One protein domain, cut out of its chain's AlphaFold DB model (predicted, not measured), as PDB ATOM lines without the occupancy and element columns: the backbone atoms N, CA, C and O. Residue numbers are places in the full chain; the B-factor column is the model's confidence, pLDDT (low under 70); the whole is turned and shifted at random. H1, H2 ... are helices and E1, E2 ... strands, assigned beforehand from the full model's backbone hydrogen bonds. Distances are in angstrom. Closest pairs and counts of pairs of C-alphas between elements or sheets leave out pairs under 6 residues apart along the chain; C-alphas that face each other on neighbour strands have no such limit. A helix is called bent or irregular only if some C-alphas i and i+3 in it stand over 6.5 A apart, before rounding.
ATOM      1  N   PRO A 100       3.274  38.358  53.030       91.81
ATOM      2  CA  PRO A 100       1.945  38.886  53.339       91.81
ATOM      3  C   PRO A 100       1.954  40.406  53.551       91.81
ATOM      4  O   PRO A 100       1.135  41.136  53.001       91.81
ATOM      5  N   ALA A 101       2.960  40.920  54.265       92.06
ATOM      6  CA  ALA A 101       3.100  42.355  54.490       92.06
ATOM      7  C   ALA A 101       3.454  43.122  53.201       92.06
ATOM      8  O   ALA A 101       3.095  44.293  53.058       92.06
ATOM      9  N   MET A 102       4.172  42.498  52.260       93.06
ATOM     10  CA  MET A 102       4.422  43.076  50.936       93.06
ATOM     11  C   MET A 102       3.136  43.152  50.109       93.06
ATOM     12  O   MET A 102       2.887  44.186  49.481       93.06
ATOM     13  N   ALA A 103       2.315  42.099  50.140       93.88
ATOM     14  CA  ALA A 103       1.016  42.056  49.478       93.88
ATOM     15  C   ALA A 103       0.085  43.145  50.031       93.88
ATOM     16  O   ALA A 103      -0.435  43.947  49.256       93.88
ATOM     17  N   ASP A 104      -0.017  43.290  51.354       94.25
ATOM     18  CA  ASP A 104      -0.832  44.329  51.995       94.25
ATOM     19  C   ASP A 104      -0.431  45.745  51.564       94.25
ATOM     20  O   ASP A 104      -1.276  46.588  51.251       94.25
ATOM     21  N   ARG A 105       0.878  46.029  51.518       93.81
ATOM     22  CA  ARG A 105       1.390  47.330  51.062       93.81
ATOM     23  C   ARG A 105       1.062  47.575  49.593       93.81
ATOM     24  O   ARG A 105       0.697  48.694  49.235       93.81
ATOM     25  N   LEU A 106       1.196  46.555  48.746       94.81
ATOM     26  CA  LEU A 106       0.870  46.649  47.326       94.81
ATOM     27  C   LEU A 106      -0.631  46.879  47.112       94.81
ATOM     28  O   LEU A 106      -0.998  47.770  46.348       94.81
ATOM     29  N   ALA A 107      -1.485  46.153  47.835       95.06
ATOM     30  CA  ALA A 107      -2.931  46.328  47.806       95.06
ATOM     31  C   ALA A 107      -3.329  47.749  48.211       95.06
ATOM     32  O   ALA A 107      -4.038  48.415  47.463       95.06
ATOM     33  N   ARG A 108      -2.782  48.277  49.314       94.44
ATOM     34  CA  ARG A 108      -3.013  49.667  49.743       94.44
ATOM     35  C   ARG A 108      -2.596  50.693  48.690       94.44
ATOM     36  O   ARG A 108      -3.289  51.687  48.510       94.44
ATOM     37  N   VAL A 109      -1.486  50.482  47.978       94.75
ATOM     38  CA  VAL A 109      -1.087  51.373  46.872       94.75
ATOM     39  C   VAL A 109      -2.090  51.315  45.723       94.75
ATOM     40  O   VAL A 109      -2.411  52.355  45.150       94.75
ATOM     41  N   LEU A 110      -2.588  50.126  45.382       95.06
ATOM     42  CA  LEU A 110      -3.587  49.969  44.329       95.06
ATOM     43  C   LEU A 110      -4.946  50.546  44.734       95.06
ATOM     44  O   LEU A 110      -5.585  51.160  43.892       95.06
ATOM     45  N   MET A 111      -5.347  50.445  46.004       94.56
ATOM     46  CA  MET A 111      -6.554  51.095  46.535       94.56
ATOM     47  C   MET A 111      -6.537  52.614  46.315       94.56
ATOM     48  O   MET A 111      -7.562  53.199  45.992       94.56
ATOM     49  N   LEU A 112      -5.361  53.244  46.420       93.25
ATOM     50  CA  LEU A 112      -5.175  54.678  46.157       93.25
ATOM     51  C   LEU A 112      -5.070  55.016  44.661       93.25
ATOM     52  O   LEU A 112      -5.074  56.188  44.278       93.25
ATOM     53  N   ALA A 113      -4.901  54.014  43.798       92.75
ATOM     54  CA  ALA A 113      -4.753  54.219  42.369       92.75
ATOM     55  C   ALA A 113      -6.123  54.324  41.690       92.75
ATOM     56  O   ALA A 113      -7.054  53.569  41.969       92.75
ATOM     57  N   ARG A 114      -6.236  55.230  40.715       88.75
ATOM     58  CA  ARG A 114      -7.478  55.411  39.955       88.75
ATOM     59  C   ARG A 114      -7.884  54.114  39.251       88.75
ATOM     60  O   ARG A 114      -7.133  53.590  38.427       88.75
ATOM     61  N   GLY A 115      -9.100  53.643  39.522       89.62
ATOM     62  CA  GLY A 115      -9.609  52.385  38.972       89.62
ATOM     63  C   GLY A 115      -8.882  51.153  39.512       89.62
ATOM     64  O   GLY A 115      -8.863  50.134  38.831       89.62
ATOM     65  N   ARG A 116      -8.249  51.267  40.687       93.44
ATOM     66  CA  ARG A 116      -7.595  50.172  41.414       93.44
ATOM     67  C   ARG A 116      -6.484  49.471  40.631       93.44
ATOM     68  O   ARG A 116      -6.194  48.298  40.847       93.44
ATOM     69  N   ARG A 117      -5.857  50.203  39.707       93.62
ATOM     70  CA  ARG A 117      -4.867  49.669  38.767       93.62
ATOM     71  C   ARG A 117      -3.674  50.588  38.579       93.62
ATOM     72  O   ARG A 117      -3.800  51.815  38.583       93.62
ATOM     73  N   LEU A 118      -2.505  49.993  38.363       94.06
ATOM     74  CA  LEU A 118      -1.275  50.724  38.088       94.06
ATOM     75  C   LEU A 118      -0.374  49.967  37.110       94.06
ATOM     76  O   LEU A 118      -0.166  48.762  37.225       94.06
ATOM     77  N   GLN A 119       0.228  50.699  36.173       92.69
ATOM     78  CA  GLN A 119       1.208  50.139  35.245       92.69
ATOM     79  C   GLN A 119       2.403  49.532  35.986       92.69
ATOM     80  O   GLN A 119       2.996  50.158  36.871       92.69
ATOM     81  N   VAL A 120       2.826  48.345  35.552       92.38
ATOM     82  CA  VAL A 120       3.976  47.621  36.113       92.38
ATOM     83  C   VAL A 120       5.263  48.449  36.008       92.38
ATOM     84  O   VAL A 120       6.100  48.435  36.911       92.38
ATOM     85  N   SER A 121       5.405  49.241  34.942       89.25
ATOM     86  CA  SER A 121       6.525  50.173  34.761       89.25
ATOM     87  C   SER A 121       6.589  51.248  35.854       89.25
ATOM     88  O   SER A 121       7.677  51.604  36.303       89.25
ATOM     89  N   LYS A 122       5.436  51.726  36.336       89.75
ATOM     90  CA  LYS A 122       5.347  52.689  37.443       89.75
ATOM     91  C   LYS A 122       5.592  52.009  38.786       89.75
ATOM     92  O   LYS A 122       6.339  52.542  39.606       89.75
ATOM     93  N   LEU A 123       5.054  50.803  38.980       90.69
ATOM     94  CA  LEU A 123       5.334  49.977  40.161       90.69
ATOM     95  C   LEU A 123       6.827  49.668  40.311       90.69
ATOM     96  O   LEU A 123       7.330  49.609  41.431       90.69
ATOM     97  N   ALA A 124       7.571  49.562  39.205       87.38
ATOM     98  CA  ALA A 124       9.018  49.370  39.241       87.38
ATOM     99  C   ALA A 124       9.752  50.458  40.043       87.38
ATOM    100  O   ALA A 124      10.694  50.157  40.776       87.38
ATOM    101  N   ALA A 125       9.287  51.708  39.965       87.19
ATOM    102  CA  ALA A 125       9.850  52.821  40.726       87.19
ATOM    103  C   ALA A 125       9.506  52.770  42.229       87.19
ATOM    104  O   ALA A 125      10.173  53.439  43.023       87.19
ATOM    105  N   LEU A 126       8.493  51.985  42.613       88.25
ATOM    106  CA  LEU A 126       7.987  51.832  43.981       88.25
ATOM    107  C   LEU A 126       8.450  50.538  44.669       88.25
ATOM    108  O   LEU A 126       8.197  50.376  45.860       88.25
ATOM    109  N   ARG A 127       9.175  49.644  43.978       88.19
ATOM    110  CA  ARG A 127       9.620  48.354  44.549       88.19
ATOM    111  C   ARG A 127      10.375  48.507  45.862       88.19
ATOM    112  O   ARG A 127      10.014  47.882  46.847       88.19
ATOM    113  N   GLY A 128      11.388  49.375  45.883       84.94
ATOM    114  CA  GLY A 128      12.215  49.611  47.069       84.94
ATOM    115  C   GLY A 128      11.396  50.039  48.295       84.94
ATOM    116  O   GLY A 128      11.478  49.369  49.319       84.94
ATOM    117  N   PRO A 129      10.590  51.116  48.201       86.06
ATOM    118  CA  PRO A 129       9.631  51.516  49.234       86.06
ATOM    119  C   PRO A 129       8.707  50.405  49.741       86.06
ATOM    120  O   PRO A 129       8.474  50.306  50.942       86.06
ATOM    121  N   LEU A 130       8.191  49.573  48.833       87.94
ATOM    122  CA  LEU A 130       7.245  48.507  49.167       87.94
ATOM    123  C   LEU A 130       7.934  47.243  49.699       87.94
ATOM    124  O   LEU A 130       7.281  46.403  50.315       87.94
ATOM    125  N   GLY A 131       9.255  47.143  49.533       88.19
ATOM    126  CA  GLY A 131      10.044  45.963  49.874       88.19
ATOM    127  C   GLY A 131       9.979  44.855  48.823       88.19
ATOM    128  O   GLY A 131      10.438  43.756  49.094       88.19
ATOM    129  N   LEU A 132       9.435  45.129  47.633       88.94
ATOM    130  CA  LEU A 132       9.208  44.111  46.608       88.94
ATOM    131  C   LEU A 132      10.539  43.586  46.037       88.94
ATOM    132  O   LEU A 132      11.377  44.402  45.624       88.94
ATOM    133  N   PRO A 133      10.726  42.255  45.944       86.88
ATOM    134  CA  PRO A 133      11.880  41.668  45.272       86.88
ATOM    135  C   PRO A 133      11.824  41.911  43.756       86.88
ATOM    136  O   PRO A 133      10.801  42.314  43.204       86.88
ATOM    137  N   ASP A 134      12.931  41.674  43.049       83.00
ATOM    138  CA  ASP A 134      13.000  41.918  41.598       83.00
ATOM    139  C   ASP A 134      12.055  41.009  40.791       83.00
ATOM    140  O   ASP A 134      11.595  41.393  39.716       83.00
ATOM    141  N   ASP A 135      11.730  39.838  41.331       86.25
ATOM    142  CA  ASP A 135      10.856  38.813  40.766       86.25
ATOM    143  C   ASP A 135       9.476  38.756  41.446       86.25
ATOM    144  O   ASP A 135       8.765  37.762  41.321       86.25
ATOM    145  N   TYR A 136       9.051  39.834  42.119       88.69
ATOM    146  CA  TYR A 136       7.757  39.888  42.818       88.69
ATOM    147  C   TYR A 136       6.562  39.520  41.924       88.69
ATOM    148  O   TYR A 136       5.618  38.901  42.394       88.69
ATOM    149  N   LEU A 137       6.608  39.839  40.625       90.25
ATOM    150  CA  LEU A 137       5.547  39.466  39.683       90.25
ATOM    151  C   LEU A 137       5.401  37.949  39.516       90.25
ATOM    152  O   LEU A 137       4.316  37.477  39.202       90.25
ATOM    153  N   LEU A 138       6.493  37.203  39.695       88.88
ATOM    154  CA  LEU A 138       6.542  35.751  39.533       88.88
ATOM    155  C   LEU A 138       6.307  35.007  40.849       88.88
ATOM    156  O   LEU A 138       5.882  33.860  40.812       88.88
ATOM    157  N   ARG A 139       6.594  35.637  41.994       86.19
ATOM    158  CA  ARG A 139       6.404  35.034  43.323       86.19
ATOM    159  C   ARG A 139       5.090  35.461  43.974       86.19
ATOM    160  O   ARG A 139       4.244  34.626  44.256       86.19
ATOM    161  N   LEU A 140       4.905  36.769  44.133       90.62
ATOM    162  CA  LEU A 140       3.814  37.347  44.916       90.62
ATOM    163  C   LEU A 140       2.472  37.282  44.174       90.62
ATOM    164  O   LEU A 140       1.449  37.007  44.787       90.62
ATOM    165  N   LEU A 141       2.446  37.511  42.854       91.06
ATOM    166  CA  LEU A 141       1.170  37.494  42.123       91.06
ATOM    167  C   LEU A 141       0.532  36.101  42.034       91.06
ATOM    168  O   LEU A 141      -0.666  36.012  42.287       91.06
ATOM    169  N   PRO A 142       1.268  35.014  41.717       91.25
ATOM    170  CA  PRO A 142       0.672  33.679  41.702       91.25
ATOM    171  C   PRO A 142       0.207  33.200  43.082       91.25
ATOM    172  O   PRO A 142      -0.737  32.417  43.157       91.25
ATOM    173  N   ALA A 143       0.839  33.674  44.161       91.25
ATOM    174  CA  ALA A 143       0.443  33.357  45.531       91.25
ATOM    175  C   ALA A 143      -0.828  34.102  45.988       91.25
ATOM    176  O   ALA A 143      -1.548  33.602  46.846       91.25
ATOM    177  N   HIS A 144      -1.128  35.259  45.388       92.25
ATOM    178  CA  HIS A 144      -2.227  36.156  45.773       92.25
ATOM    179  C   HIS A 144      -3.154  36.480  44.588       92.25
ATOM    180  O   HIS A 144      -3.432  37.644  44.280       92.25
ATOM    181  N   THR A 145      -3.603  35.443  43.877       92.31
ATOM    182  CA  THR A 145      -4.470  35.577  42.685       92.31
ATOM    183  C   THR A 145      -5.905  35.997  43.010       92.31
ATOM    184  O   THR A 145      -6.628  36.464  42.131       92.31
ATOM    185  N   ASP A 146      -6.306  35.859  44.268       91.88
ATOM    186  CA  ASP A 146      -7.536  36.385  44.854       91.88
ATOM    187  C   ASP A 146      -7.503  37.915  44.985       91.88
ATOM    188  O   ASP A 146      -8.511  38.587  44.757       91.88
ATOM    189  N   LEU A 147      -6.328  38.481  45.279       92.88
ATOM    190  CA  LEU A 147      -6.146  39.920  45.456       92.88
ATOM    191  C   LEU A 147      -5.750  40.631  44.163       92.88
ATOM    192  O   LEU A 147      -6.246  41.727  43.895       92.88
ATOM    193  N   PHE A 148      -4.860  40.045  43.359       95.12
ATOM    194  CA  PHE A 148      -4.226  40.744  42.244       95.12
ATOM    195  C   PHE A 148      -4.469  40.087  40.889       95.12
ATOM    196  O   PHE A 148      -4.370  38.873  40.722       95.12
ATOM    197  N   ARG A 149      -4.669  40.927  39.870       94.19
ATOM    198  CA  ARG A 149      -4.738  40.524  38.464       94.19
ATOM    199  C   ARG A 149      -3.718  41.285  37.639       94.19
ATOM    200  O   ARG A 149      -3.692  42.513  37.640       94.19
ATOM    201  N   LEU A 150      -2.912  40.556  36.874       93.56
ATOM    202  CA  LEU A 150      -2.081  41.148  35.835       93.56
ATOM    203  C   LEU A 150      -2.881  41.205  34.529       93.56
ATOM    204  O   LEU A 150      -3.334  40.176  34.033       93.56
ATOM    205  N   SER A 151      -3.043  42.397  33.964       90.44
ATOM    206  CA  SER A 151      -3.689  42.611  32.669       90.44
ATOM    207  C   SER A 151      -2.739  43.321  31.707       90.44
ATOM    208  O   SER A 151      -1.816  44.026  32.113       90.44
ATOM    209  N   ASN A 152      -2.930  43.119  30.406       90.44
ATOM    210  CA  ASN A 152      -2.210  43.863  29.377       90.44
ATOM    211  C   ASN A 152      -3.222  44.413  28.366       90.44
ATOM    212  O   ASN A 152      -3.430  43.797  27.320       90.44
ATOM    213  N   PRO A 153      -3.904  45.525  28.695       82.88
ATOM    214  CA  PRO A 153      -4.996  46.055  27.877       82.88
ATOM    215  C   PRO A 153      -4.536  46.519  26.488       82.88
ATOM    216  O   PRO A 153      -5.327  46.522  25.549       82.88
ATOM    217  N   TYR A 154      -3.255  46.869  26.335       87.50
ATOM    218  CA  TYR A 154      -2.678  47.314  25.067       87.50
ATOM    219  C   TYR A 154      -1.467  46.451  24.695       87.50
ATOM    220  O   TYR A 154      -0.330  46.908  24.794       87.50
ATOM    221  N   PRO A 155      -1.675  45.202  24.240       83.62
ATOM    222  CA  PRO A 155      -0.585  44.250  24.014       83.62
ATOM    223  C   PRO A 155       0.395  44.674  22.910       83.62
ATOM    224  O   PRO A 155       1.536  44.222  22.894       83.62
ATOM    225  N   HIS A 156      -0.028  45.571  22.019       88.00
ATOM    226  CA  HIS A 156       0.808  46.178  20.982       88.00
ATOM    227  C   HIS A 156       1.742  47.278  21.521       88.00
ATOM    228  O   HIS A 156       2.706  47.648  20.851       88.00
ATOM    229  N   LEU A 157       1.483  47.810  22.721       83.81
ATOM    230  CA  LEU A 157       2.316  48.822  23.363       83.81
ATOM    231  C   LEU A 157       3.305  48.168  24.328       83.81
ATOM    232  O   LEU A 157       2.958  47.379  25.211       83.81
ATOM    233  N   ARG A 158       4.573  48.556  24.210       81.38
ATOM    234  CA  ARG A 158       5.606  48.116  25.148       81.38
ATOM    235  C   ARG A 158       5.322  48.680  26.544       81.38
ATOM    236  O   ARG A 158       5.041  49.864  26.690       81.38
ATOM    237  N   ASN A 159       5.484  47.846  27.574       81.94
ATOM    238  CA  ASN A 159       5.299  48.207  28.988       81.94
ATOM    239  C   ASN A 159       3.869  48.646  29.368       81.94
ATOM    240  O   ASN A 159       3.700  49.366  30.352       81.94
ATOM    241  N   ALA A 160       2.857  48.198  28.620       87.56
ATOM    242  CA  ALA A 160       1.450  48.482  28.900       87.56
ATOM    243  C   ALA A 160       0.796  47.522  29.908       87.56
ATOM    244  O   ALA A 160      -0.393  47.651  30.178       87.56
ATOM    245  N   ALA A 161       1.556  46.579  30.476       92.50
ATOM    246  CA  ALA A 161       1.050  45.695  31.517       92.50
ATOM    247  C   ALA A 161       0.660  46.496  32.770       92.50
ATOM    248  O   ALA A 161       1.435  47.323  33.268       92.50
ATOM    249  N   GLU A 162      -0.525  46.213  33.295       94.62
ATOM    250  CA  GLU A 162      -1.118  46.839  34.469       94.62
ATOM    251  C   GLU A 162      -1.420  45.781  35.520       94.62
ATOM    252  O   GLU A 162      -1.874  44.678  35.217       94.62
ATOM    253  N   LEU A 163      -1.151  46.132  36.770       95.38
ATOM    254  CA  LEU A 163      -1.569  45.356  37.918       95.38
ATOM    255  C   LEU A 163      -2.848  45.968  38.480       95.38
ATOM    256  O   LEU A 163      -2.879  47.167  38.749       95.38
ATOM    257  N   GLU A 164      -3.867  45.144  38.654       95.44
ATOM    258  CA  GLU A 164      -5.184  45.496  39.167       95.44
ATOM    259  C   GLU A 164      -5.426  44.799  40.510       95.44
ATOM    260  O   GLU A 164      -5.035  43.645  40.699       95.44
ATOM    261  N   LEU A 165      -6.075  45.504  41.437       96.12
ATOM    262  CA  LEU A 165      -6.616  44.942  42.670       96.12
ATOM    263  C   LEU A 165      -8.053  44.472  42.412       96.12
ATOM    264  O   LEU A 165      -8.929  45.281  42.103       96.12
ATOM    265  N   ILE A 166      -8.281  43.165  42.542       94.12
ATOM    266  CA  ILE A 166      -9.568  42.511  42.271       94.12
ATOM    267  C   ILE A 166     -10.519  42.699  43.451       94.12
ATOM    268  O   ILE A 166     -11.683  43.057  43.267       94.12
ATOM    269  N   GLN A 167     -10.019  42.448  44.660       90.56
ATOM    270  CA  GLN A 167     -10.812  42.461  45.880       90.56
ATOM    271  C   GLN A 167     -10.419  43.636  46.771       90.56
ATOM    272  O   GLN A 167      -9.252  43.830  47.114       90.56
ATOM    273  N   TRP A 168     -11.426  44.396  47.197       90.25
ATOM    274  CA  TRP A 168     -11.257  45.414  48.219       90.25
ATOM    275  C   TRP A 168     -11.334  44.777  49.608       90.25
ATOM    276  O   TRP A 168     -12.387  44.283  50.005       90.25
ATOM    277  N   ALA A 169     -10.226  44.778  50.348       90.56
ATOM    278  CA  ALA A 169     -10.175  44.279  51.719       90.56
ATOM    279  C   ALA A 169     -10.389  45.433  52.722       90.56
ATOM    280  O   ALA A 169      -9.488  46.262  52.882       90.56
ATOM    281  N   PRO A 170     -11.524  45.495  53.450       90.75
ATOM    282  CA  PRO A 170     -11.795  46.590  54.389       90.75
ATOM    283  C   PRO A 170     -10.759  46.703  55.514       90.75
ATOM    284  O   PRO A 170     -10.461  47.798  55.972       90.75
ATOM    285  N   SER A 171     -10.148  45.584  55.915       91.69
ATOM    286  CA  SER A 171      -9.058  45.553  56.899       91.69
ATOM    287  C   SER A 171      -7.803  46.314  56.449       91.69
ATOM    288  O   SER A 171      -7.037  46.796  57.283       91.69
TER     289      SER A 171
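AT A GLANCE: This is residues 100 to 171 of the 220 residues of the protein "PORR domain-containing protein" of Setaria viridis (UniProt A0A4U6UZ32). What is the main shape? A small antiparallel sheet of three short strands, in the order E1, E3, E2, has the helices H1 and H4 on one face, in two layers, with the short helices H2 and H3 following E1. The link of the E2 and E3 hairpin, reaching His 156, and the tail to Ser 171 make the two ends of the longest axis. What is it built of? The printed part has 72 residues with four named helices and three named strands, in the order H1, E1, H2, H3, H4, E2, E3, and its class is mixed, helices and strands. It is compact, with a radius of gyration of the C-alphas of 11.5 A, and spans 37 by 24 by 21 A, only just elongated.

HOW THE PARTS SIT: How does the first helix stand to the sheet? H1, residues 100 to 111, is on the sheet of E1, residues 117 to 119, E3, residues 162 to 165, and E2, residues 148 to 151, at a height over the sheet of 9.7 A, from a local plane only just fixed by 6 C-alphas. It lies over E3 and E2, and only just not over E1, on which 2 of its C-alphas fall; it runs across the strands, at 71 degrees to E2 on the local plane. Its closest C-alphas to E3 are those of Leu 110 and Leu 165, 6.1 A apart. Where are the short helices? H2, residues 120 to 124, only grazes the sheet with its residues 120 to 123. H3, residues 127 to 130, is not on the sheet and only just touches H1, at residues 102 to 106 of H1 alone, with 3 pairs of C-alphas within 8 A, the closest those of Arg 105 and Leu 130 at 6.3 A. And the last helix? H4, residues 136 to 143, is on the sheet, its closest C-alphas to E2 being those of Leu 141 and Phe 148, 6.3 A apart. It is close to H1 but not clearly touching, about perpendicular at 80 degrees, with the C-alphas of Ala 103 and Leu 140 closest at 7.1 A. What do the N and O atoms show? E1 and E3 are antiparallel at 157 degrees, with N 118 and O 163 at 2.9 A; the hairpin of E2 and E3 is antiparallel at 150 degrees, with N 162 and O 151 at 2.8 A. In H1 and H2 every O i to N i+4 pair is within hydrogen-bond range and H3 is too short for such a pair, while H4 has 1 of 4, beside 2 of 5 O i to N i+3 pairs.

IN THESE COORDINATES: Where does the first element lie? H1 begins at C-alpha 100, (1.945, 38.886, 53.339), and is 16.4 A long. How long are the others of note? H4 is 10.2 A, E2 9.8 A and E3 10.1 A, and E3 ends at C-alpha 165, (-6.616, 44.942, 42.670). H4 is neither bent nor irregular, but only just: C-alphas 138 and 141 are 6.2 A apart.

THE WHOLE: How far does it reach? The two C-alphas farthest apart are those of His 156 and Ser 171, 37.3 A. Is it unbroken and well modelled? The printed part has no cut, no link is long, and the link from E2 to E3, 10 residues, is short. The mean pLDDT of the printed part is 90.6, and no printed residue is under 70.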